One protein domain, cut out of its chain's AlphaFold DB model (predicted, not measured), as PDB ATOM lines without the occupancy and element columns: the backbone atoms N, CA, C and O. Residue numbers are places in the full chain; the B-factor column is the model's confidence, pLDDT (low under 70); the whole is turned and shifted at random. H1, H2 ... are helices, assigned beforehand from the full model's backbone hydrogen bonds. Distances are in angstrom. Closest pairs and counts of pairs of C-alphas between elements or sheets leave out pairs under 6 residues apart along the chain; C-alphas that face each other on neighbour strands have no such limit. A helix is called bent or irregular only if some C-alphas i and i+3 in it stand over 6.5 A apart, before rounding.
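This is residues 29 to 98 of the 102 residues of a protein of Drosophila persimilis (UniProt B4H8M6). The model is a long, loose shape with helices at its two ends and a wide loop between them: at one end the short helix H2 packs crosswise on the first half of the longest helix, H3, and at the other end H1 stands without contact to either. The 30 residues 42 to 71 join the two ends: from the end of H1 the link folds back and runs toward H2 and H3, turns round in a broad loop that comes back toward H1 near residue 60, and then runs on to H2; between the two ends a very short parallel pairing brings residues 49 to 50 next to residues 64 to 65. The printed part has 70 residues with three named helices, in the order H1, H2, H3, and no named strand; its class is all helix. The whole is loose, with a radius of gyration of the C-alphas of 14.2 A, and its C-alphas span 46 by 22 by 14 A, the outline of a rod.

The longest helix is H3, residues 83 to 98. It touches H2, residues 72 to 79, with its residues 83 to 90 alone. Their closest C-alphas are those of Cys 75 and Ala 86, 5.3 A apart, and 11 pairs of C-alphas lie within 8 A. The lines of H2 and H3 are about perpendicular, at 86 degrees, and their centres are 10.9 A apart. H1, residues 29 to 41, is apart from H3 and also apart from H2. Outside the helices, residues 49 to 50 and residues 64 to 65 form a short parallel pairing. In the backbones of H1, H2 and H3, every O i to N i+4 pair is within hydrogen-bond range.

H3 has 16 residues, Pro 83 to Ile 98, and is 22.0 A long from first to last C-alpha; C-alpha 98 is at (130.531, 110.131, 141.685). H2 has 8 residues, Val 72 to Leu 79, and is 10.2 A long; C-alpha 72 is at (140.766, 116.179, 129.554). H1 has 13 residues, Thr 29 to Glu 41, and is 18.6 A long; C-alpha 29 is at (146.546, 100.607, 129.930). No helix is bent or irregular.

The two C-alphas farthest apart are those of Gly 43 and Gln 80, 46.0 A. The first and last printed C-alphas, those of Thr 29 and Ile 98, are 22.0 A apart. The link from H1 to H2 is long, with 30 residues, and its C-alphas lie 3 to 25 A from the mean of the C-alphas of the printed part. The link from H2 to H3 is tight, with 3 residues. The printed part has no cut. The mean pLDDT of the printed part is 92.8, and no printed residue is under 70.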
ATOM      1  N   THR A  29     147.615 101.023 130.855       93.31
ATOM      2  CA  THR A  29     146.546 100.607 129.930       93.31
ATOM      3  C   THR A  29     146.882  99.284 129.243       93.31
ATOM      4  O   THR A  29     146.021  98.411 129.125       93.31
ATOM      5  N   THR A  30     148.151  99.088 128.864       94.50
ATOM      6  CA  THR A  30     148.654  97.826 128.305       94.50
ATOM      7  C   THR A  30     148.505  96.674 129.297       94.50
ATOM      8  O   THR A  30     148.013  95.612 128.924       94.50
ATOM      9  N   TYR A  31     148.875  96.883 130.564       95.12
ATOM     10  CA  TYR A  31     148.697  95.891 131.620       95.12
ATOM     11  C   TYR A  31     147.224  95.514 131.783       95.12
ATOM     12  O   TYR A  31     146.905  94.329 131.769       95.12
ATOM     13  N   CYS A  32     146.325  96.498 131.882       94.38
ATOM     14  CA  CYS A  32     144.891  96.244 132.022       94.38
ATOM     15  C   CYS A  32     144.338  95.420 130.850       94.38
ATOM     16  O   CYS A  32     143.582  94.479 131.079       94.38
ATOM     17  N   ASN A  33     144.761  95.717 129.615       94.00
ATOM     18  CA  ASN A  33     144.362  94.964 128.424       94.00
ATOM     19  C   ASN A  33     144.795  93.489 128.502       94.00
ATOM     20  O   ASN A  33     143.985  92.582 128.308       94.00
ATOM     21  N   GLU A  34     146.067  93.234 128.806       95.31
ATOM     22  CA  GLU A  34     146.591  91.866 128.851       95.31
ATOM     23  C   GLU A  34     146.078  91.087 130.070       95.31
ATOM     24  O   GLU A  34     145.740  89.911 129.949       95.31
ATOM     25  N   ALA A  35     145.917  91.740 131.225       94.81
ATOM     26  CA  ALA A  35     145.298  91.142 132.405       94.81
ATOM     27  C   ALA A  35     143.830  90.766 132.144       94.81
ATOM     28  O   ALA A  35     143.399  89.670 132.510       94.81
ATOM     29  N   TYR A  36     143.073  91.639 131.472       94.12
ATOM     30  CA  TYR A  36     141.696  91.362 131.066       94.12
ATOM     31  C   TYR A  36     141.615  90.113 130.178       94.12
ATOM     32  O   TYR A  36     140.880  89.180 130.511       94.12
ATOM     33  N   LYS A  37     142.418  90.043 129.106       94.81
ATOM     34  CA  LYS A  37     142.481  88.864 128.219       94.81
ATOM     35  C   LYS A  37     142.861  87.598 128.984       94.81
ATOM     36  O   LYS A  37     142.135  86.609 128.923       94.81
ATOM     37  N   PHE A  38     143.932  87.659 129.773       95.62
ATOM     38  CA  PHE A  38     144.431  86.530 130.554       95.62
ATOM     39  C   PHE A  38     143.367  85.957 131.500       95.62
ATOM     40  O   PHE A  38     143.132  84.749 131.534       95.62
ATOM     41  N   TYR A  39     142.667  86.804 132.261       94.38
ATOM     42  CA  TYR A  39     141.631  86.321 133.177       94.38
ATOM     43  C   TYR A  39     140.404  85.765 132.448       94.38
ATOM     44  O   TYR A  39     139.822  84.783 132.916       94.38
ATOM     45  N   ARG A  40     140.035  86.337 131.296       92.88
ATOM     46  CA  ARG A  40     138.957  85.810 130.443       92.88
ATOM     47  C   ARG A  40     139.301  84.429 129.886       92.88
ATOM     48  O   ARG A  40     138.448  83.546 129.925       92.88
ATOM     49  N   GLU A  41     140.536  84.218 129.437       96.19
ATOM     50  CA  GLU A  41     141.030  82.912 128.967       96.19
ATOM     51  C   GLU A  41     141.008  81.846 130.071       96.19
ATOM     52  O   GLU A  41     140.700  80.685 129.812       96.19
ATOM     53  N   LEU A  42     141.235  82.245 131.326       95.44
ATOM     54  CA  LEU A  42     141.082  81.375 132.498       95.44
ATOM     55  C   LEU A  42     139.617  81.109 132.896       95.44
ATOM     56  O   LEU A  42     139.370  80.472 133.923       95.44
ATOM     57  N   GLY A  43     138.638  81.617 132.141       93.62
ATOM     58  CA  GLY A  43     137.212  81.465 132.431       93.62
ATOM     59  C   GLY A  43     136.715  82.315 133.604       93.62
ATOM     60  O   GLY A  43     135.655  82.027 134.163       93.62
ATOM     61  N   ARG A  44     137.462  83.351 134.013       91.31
ATOM     62  CA  ARG A  44     137.058  84.245 135.107       91.31
ATOM     63  C   ARG A  44     136.181  85.386 134.601       91.31
ATOM     64  O   ARG A  44     136.407  85.947 133.529       91.31
ATOM     65  N   GLN A  45     135.209  85.780 135.423       90.94
ATOM     66  CA  GLN A  45     134.516  87.053 135.248       90.94
ATOM     67  C   GLN A  45     135.431  88.184 135.720       90.94
ATOM     68  O   GLN A  45     135.873  88.197 136.868       90.94
ATOM     69  N   VAL A  46     135.732  89.110 134.815       92.44
ATOM     70  CA  VAL A  46     136.586  90.275 135.050       92.44
ATOM     71  C   VAL A  46     135.967  91.468 134.329       92.44
ATOM     72  O   VAL A  46     135.422  91.311 133.237       92.44
ATOM     73  N   GLY A  47     136.040  92.638 134.954       92.69
ATOM     74  CA  GLY A  47     135.697  93.922 134.357       92.69
ATOM     75  C   GLY A  47     136.841  94.902 134.585       92.69
ATOM     76  O   GLY A  47     137.584  94.763 135.559       92.69
ATOM     77  N   VAL A  48     136.989  95.869 133.684       94.12
ATOM     78  CA  VAL A  48     137.974  96.948 133.822       94.12
ATOM     79  C   VAL A  48     137.241  98.263 134.041       94.12
ATOM     80  O   VAL A  48     136.315  98.576 133.301       94.12
ATOM     81  N   VAL A  49     137.659  99.019 135.051       93.88
ATOM     82  CA  VAL A  49     137.163 100.371 135.326       93.88
ATOM     83  C   VAL A  49     138.228 101.354 134.857       93.88
ATOM     84  O   VAL A  49     139.351 101.320 135.366       93.88
ATOM     85  N   ASN A  50     137.898 102.197 133.878       93.56
ATOM     86  CA  ASN A  50     138.782 103.265 133.432       93.56
ATOM     87  C   ASN A  50     138.527 104.528 134.265       93.56
ATOM     88  O   ASN A  50     137.455 105.123 134.188       93.56
ATOM     89  N   LEU A  51     139.533 104.924 135.046       92.75
ATOM     90  CA  LEU A  51     139.538 106.151 135.851       92.75
ATOM     91  C   LEU A  51     140.454 107.237 135.267       92.75
ATOM     92  O   LEU A  51     140.665 108.259 135.908       92.75
ATOM     93  N   ASP A  52     141.035 107.008 134.088       93.00
ATOM     94  CA  ASP A  52     141.924 107.962 133.427       93.00
ATOM     95  C   ASP A  52     141.135 108.780 132.381       93.00
ATOM     96  O   ASP A  52     140.714 108.207 131.368       93.00
ATOM     97  N   PRO A  53     140.908 110.090 132.613       93.25
ATOM     98  CA  PRO A  53     140.123 110.954 131.727       93.25
ATOM     99  C   PRO A  53     140.867 111.364 130.444       93.25
ATOM    100  O   PRO A  53     140.293 112.077 129.626       93.25
ATOM    101  N   ALA A  54     142.122 110.932 130.266       92.31
ATOM    102  CA  ALA A  54     142.945 111.189 129.079       92.31
ATOM    103  C   ALA A  54     143.281 109.906 128.286       92.31
ATOM    104  O   ALA A  54     144.244 109.876 127.521       92.31
ATOM    105  N   ASN A  55     142.556 108.804 128.513       87.00
ATOM    106  CA  ASN A  55     142.902 107.486 127.970       87.00
ATOM    107  C   ASN A  55     142.101 107.127 126.708       87.00
ATOM    108  O   ASN A  55     141.188 106.304 126.732       87.00
ATOM    109  N   ASP A  56     142.507 107.695 125.581       78.19
ATOM    110  CA  ASP A  56     141.939 107.470 124.245       78.19
ATOM    111  C   ASP A  56     142.292 106.104 123.611       78.19
ATOM    112  O   ASP A  56     141.681 105.683 122.630       78.19
ATOM    113  N   ASN A  57     143.265 105.380 124.171       76.94
ATOM    114  CA  ASN A  57     143.902 104.220 123.539       76.94
ATOM    115  C   ASN A  57     143.478 102.854 124.120       76.94
ATOM    116  O   ASN A  57     144.263 101.899 124.156       76.94
ATOM    117  N   MET A  58     142.233 102.717 124.583       82.06
ATOM    118  CA  MET A  58     141.736 101.439 125.105       82.06
ATOM    119  C   MET A  58     141.365 100.456 123.985       82.06
ATOM    120  O   MET A  58     140.587 100.760 123.090       82.06
ATOM    121  N   SER A  59     141.901  99.234 124.057       83.31
ATOM    122  CA  SER A  59     141.586  98.128 123.126       83.31
ATOM    123  C   SER A  59     140.574  97.118 123.689       83.31
ATOM    124  O   SER A  59     140.410  96.032 123.135       83.31
ATOM    125  N   TYR A  60     139.938  97.439 124.814       81.44
ATOM    126  CA  TYR A  60     138.948  96.613 125.504       81.44
ATOM    127  C   TYR A  60     137.791  97.492 125.980       81.44
ATOM    128  O   TYR A  60     137.959  98.689 126.196       81.44
ATOM    129  N   GLU A  61     136.624  96.882 126.165       85.75
ATOM    130  CA  GLU A  61     135.445  97.555 126.700       85.75
ATOM    131  C   GLU A  61     135.538  97.613 128.231       85.75
ATOM    132  O   GLU A  61     135.572  96.583 128.914       85.75
ATOM    133  N   SER A  62     135.650  98.824 128.774       90.88
ATOM    134  CA  SER A  62     135.576  99.069 130.213       90.88
ATOM    135  C   SER A  62     134.125  99.022 130.687       90.88
ATOM    136  O   SER A  62     133.242  99.539 130.015       90.88
ATOM    137  N   VAL A  63     133.884  98.458 131.871       93.19
ATOM    138  CA  VAL A  63     132.536  98.394 132.467       93.19
ATOM    139  C   VAL A  63     132.071  99.738 133.024       93.19
ATOM    140  O   VAL A  63     130.878  99.956 133.178       93.19
ATOM    141  N   ILE A  64     133.025 100.603 133.363       91.44
ATOM    142  CA  ILE A  64     132.823 101.978 133.815       91.44
ATOM    143  C   ILE A  64     133.952 102.791 133.186       91.44
ATOM    144  O   ILE A  64     135.118 102.382 133.281       91.44
ATOM    145  N   ASN A  65     133.618 103.914 132.551       92.56
ATOM    146  CA  ASN A  65     134.578 104.767 131.860       92.56
ATOM    147  C   ASN A  65     134.389 106.239 132.224       92.56
ATOM    148  O   ASN A  65     133.404 106.849 131.817       92.56
ATOM    149  N   VAL A  66     135.342 106.828 132.951       93.38
ATOM    150  CA  VAL A  66     135.256 108.243 133.364       93.38
ATOM    151  C   VAL A  66     135.138 109.207 132.181       93.38
ATOM    152  O   VAL A  66     134.550 110.271 132.321       93.38
ATOM    153  N   MET A  67     135.617 108.819 130.997       92.75
ATOM    154  CA  MET A  67     135.521 109.641 129.788       92.75
ATOM    155  C   MET A  67     134.078 109.848 129.300       92.75
ATOM    156  O   MET A  67     133.836 110.751 128.511       92.75
ATOM    157  N   GLU A  68     133.117 109.040 129.762       91.81
ATOM    158  CA  GLU A  68     131.684 109.268 129.512       91.81
ATOM    159  C   GLU A  68     131.113 110.398 130.382       91.81
ATOM    160  O   GLU A  68     130.090 110.985 130.040       91.81
ATOM    161  N   LEU A  69     131.777 110.696 131.504       92.75
ATOM    162  CA  LEU A  69     131.434 111.784 132.414       92.75
ATOM    163  C   LEU A  69     132.190 113.069 132.051       92.75
ATOM    164  O   LEU A  69     131.584 114.137 131.985       92.75
ATOM    165  N   ILE A  70     133.512 112.972 131.869       93.56
ATOM    166  CA  ILE A  70     134.389 114.114 131.595       93.56
ATOM    167  C   ILE A  70     135.707 113.675 130.943       93.56
ATOM    168  O   ILE A  70     136.320 112.688 131.359       93.56
ATOM    169  N   THR A  71     136.184 114.438 129.955       95.25
ATOM    170  CA  THR A  71     137.487 114.219 129.304       95.25
ATOM    171  C   THR A  71     138.439 115.388 129.547       95.25
ATOM    172  O   THR A  71     138.016 116.520 129.813       95.25
ATOM    173  N   VAL A  72     139.746 115.122 129.465       95.69
ATOM    174  CA  VAL A  72     140.766 116.179 129.554       95.69
ATOM    175  C   VAL A  72     140.658 117.133 128.368       95.69
ATOM    176  O   VAL A  72     140.790 118.342 128.555       95.69
ATOM    177  N   GLU A  73     140.377 116.612 127.176       94.88
ATOM    178  CA  GLU A  73     140.189 117.390 125.953       94.88
ATOM    179  C   GLU A  73     139.058 118.418 126.103       94.88
ATOM    180  O   GLU A  73     139.296 119.610 125.885       94.88
ATOM    181  N   ASP A  74     137.878 117.997 126.574       94.19
ATOM    182  CA  ASP A  74     136.727 118.890 126.777       94.19
ATOM    183  C   ASP A  74     137.037 119.973 127.820       94.19
ATOM    184  O   ASP A  74     136.691 121.146 127.651       94.19
ATOM    185  N   CYS A  75     137.743 119.609 128.897       95.69
ATOM    186  CA  CYS A  75     138.171 120.563 129.920       95.69
ATOM    187  C   CYS A  75     139.144 121.603 129.361       95.69
ATOM    188  O   CYS A  75     139.040 122.791 129.674       95.69
ATOM    189  N   MET A  76     140.108 121.174 128.546       96.25
ATOM    190  CA  MET A  76     141.070 122.080 127.923       96.25
ATOM    191  C   MET A  76     140.373 123.049 126.962       96.25
ATOM    192  O   MET A  76     140.663 124.247 126.996       96.25
ATOM    193  N   GLU A  77     139.437 122.556 126.146       95.94
ATOM    194  CA  GLU A  77     138.710 123.371 125.169       95.94
ATOM    195  C   GLU A  77     137.752 124.368 125.839       95.94
ATOM    196  O   GLU A  77     137.791 125.566 125.540       95.94
ATOM    197  N   HIS A  78     136.917 123.906 126.770       95.75
ATOM    198  CA  HIS A  78     135.847 124.725 127.341       95.75
ATOM    199  C   HIS A  78     136.291 125.620 128.501       95.75
ATOM    200  O   HIS A  78     135.733 126.703 128.681       95.75
ATOM    201  N   LEU A  79     137.294 125.201 129.279       95.19
ATOM    202  CA  LEU A  79     137.756 125.934 130.465       95.19
ATOM    203  C   LEU A  79     139.077 126.677 130.233       95.19
ATOM    204  O   LEU A  79     139.571 127.339 131.146       95.19
ATOM    205  N   GLN A  80     139.647 126.587 129.025       94.88
ATOM    206  CA  GLN A  80     140.933 127.198 128.656       94.88
ATOM    207  C   GLN A  80     142.081 126.793 129.596       94.88
ATOM    208  O   GLN A  80     142.996 127.574 129.878       94.88
ATOM    209  N   LEU A  81     142.030 125.560 130.103       95.69
ATOM    210  CA  LEU A  81     143.040 125.011 130.999       95.69
ATOM    211  C   LEU A  81     144.191 124.384 130.206       95.69
ATOM    212  O   LEU A  81     144.012 123.830 129.125       95.69
ATOM    213  N   GLY A  82     145.395 124.422 130.781       96.12
ATOM    214  CA  GLY A  82     146.492 123.572 130.315       96.12
ATOM    215  C   GLY A  82     146.276 122.100 130.710       96.12
ATOM    216  O   GLY A  82     145.476 121.832 131.608       96.12
ATOM    217  N   PRO A  83     147.042 121.146 130.143       93.44
ATOM    218  CA  PRO A  83     146.819 119.706 130.340       93.44
ATOM    219  C   PRO A  83     146.767 119.267 131.810       93.44
ATOM    220  O   PRO A  83     145.888 118.517 132.218       93.44
ATOM    221  N   ASN A  84     147.670 119.794 132.643       94.19
ATOM    222  CA  ASN A  84     147.700 119.468 134.072       94.19
ATOM    223  C   ASN A  84     146.517 120.074 134.842       94.19
ATOM    224  O   ASN A  84     146.035 119.473 135.797       94.19
ATOM    225  N   GLY A  85     146.070 121.271 134.446       96.44
ATOM    226  CA  GLY A  85     144.914 121.925 135.062       96.44
ATOM    227  C   GLY A  85     143.622 121.192 134.721       96.44
ATOM    228  O   GLY A  85     142.811 120.946 135.604       96.44
ATOM    229  N   ALA A  86     143.484 120.776 133.461       96.75
ATOM    230  CA  ALA A  86     142.376 119.951 133.004       96.75
ATOM    231  C   ALA A  86     142.328 118.599 133.733       96.75
ATOM    232  O   ALA A  86     141.278 118.236 134.245       96.75
ATOM    233  N   LEU A  87     143.465 117.907 133.891       94.44
ATOM    234  CA  LEU A  87     143.541 116.659 134.666       94.44
ATOM    235  C   LEU A  87     143.063 116.821 136.118       94.44
ATOM    236  O   LEU A  87     142.319 115.973 136.611       94.44
ATOM    237  N   MET A  88     143.473 117.897 136.799       95.69
ATOM    238  CA  MET A  88     142.977 118.175 138.151       95.69
ATOM    239  C   MET A  88     141.478 118.454 138.155       95.69
ATOM    240  O   MET A  88     140.761 117.912 138.991       95.69
ATOM    241  N   HIS A  89     140.999 119.239 137.192       96.38
ATOM    242  CA  HIS A  89     139.579 119.535 137.081       96.38
ATOM    243  C   HIS A  89     138.743 118.270 136.856       96.38
ATOM    244  O   HIS A  89     137.723 118.097 137.514       96.38
ATOM    245  N   CYS A  90     139.192 117.344 136.003       95.56
ATOM    246  CA  CYS A  90     138.533 116.051 135.817       95.56
ATOM    247  C   CYS A  90     138.423 115.262 137.129       95.56
ATOM    248  O   CYS A  90     137.383 114.664 137.393       95.56
ATOM    249  N   ALA A  91     139.475 115.261 137.957       93.62
ATOM    250  CA  ALA A  91     139.469 114.561 139.240       93.62
ATOM    251  C   ALA A  91     138.482 115.189 140.242       93.62
ATOM    252  O   ALA A  91     137.733 114.464 140.894       93.62
ATOM    253  N   GLU A  92     138.443 116.521 140.324       94.81
ATOM    254  CA  GLU A  92     137.487 117.263 141.160       94.81
ATOM    255  C   GLU A  92     136.043 117.070 140.681       94.81
ATOM    256  O   GLU A  92     135.133 116.864 141.481       94.81
ATOM    257  N   TYR A  93     135.826 117.104 139.365       94.88
ATOM    258  CA  TYR A  93     134.510 116.901 138.772       94.88
ATOM    259  C   TYR A  93     133.996 115.484 139.028       94.88
ATOM    260  O   TYR A  93     132.839 115.314 139.410       94.88
ATOM    261  N   LEU A  94     134.863 114.476 138.878       93.50
ATOM    262  CA  LEU A  94     134.538 113.096 139.216       93.50
ATOM    263  C   LEU A  94     134.141 112.965 140.690       93.50
ATOM    264  O   LEU A  94     133.119 112.354 140.976       93.50
ATOM    265  N   GLU A  95     134.906 113.545 141.620       93.19
ATOM    266  CA  GLU A  95     134.581 113.510 143.055       93.19
ATOM    267  C   GLU A  95     133.188 114.090 143.343       93.19
ATOM    268  O   GLU A  95     132.423 113.506 144.109       93.19
ATOM    269  N   GLN A  96     132.835 115.205 142.700       93.50
ATOM    270  CA  GLN A  96     131.559 115.894 142.917       93.50
ATOM    271  C   GLN A  96     130.346 115.161 142.333       93.50
ATOM    272  O   GLN A  96     129.236 115.369 142.816       93.50
ATOM    273  N   HIS A  97     130.543 114.317 141.317       92.44
ATOM    274  CA  HIS A  97     129.459 113.659 140.577       92.44
ATOM    275  C   HIS A  97     129.489 112.131 140.704       92.44
ATOM    276  O   HIS A  97     128.741 111.442 140.013       92.44
ATOM    277  N   ILE A  98     130.338 111.580 141.581       89.00
ATOM    278  CA  ILE A  98     130.531 110.131 141.685       89.00
ATOM    279  C   ILE A  98     129.248 109.390 142.069       89.00
ATOM    280  O   ILE A  98     129.044 108.290 141.578       89.00
TER     281      ILE A  98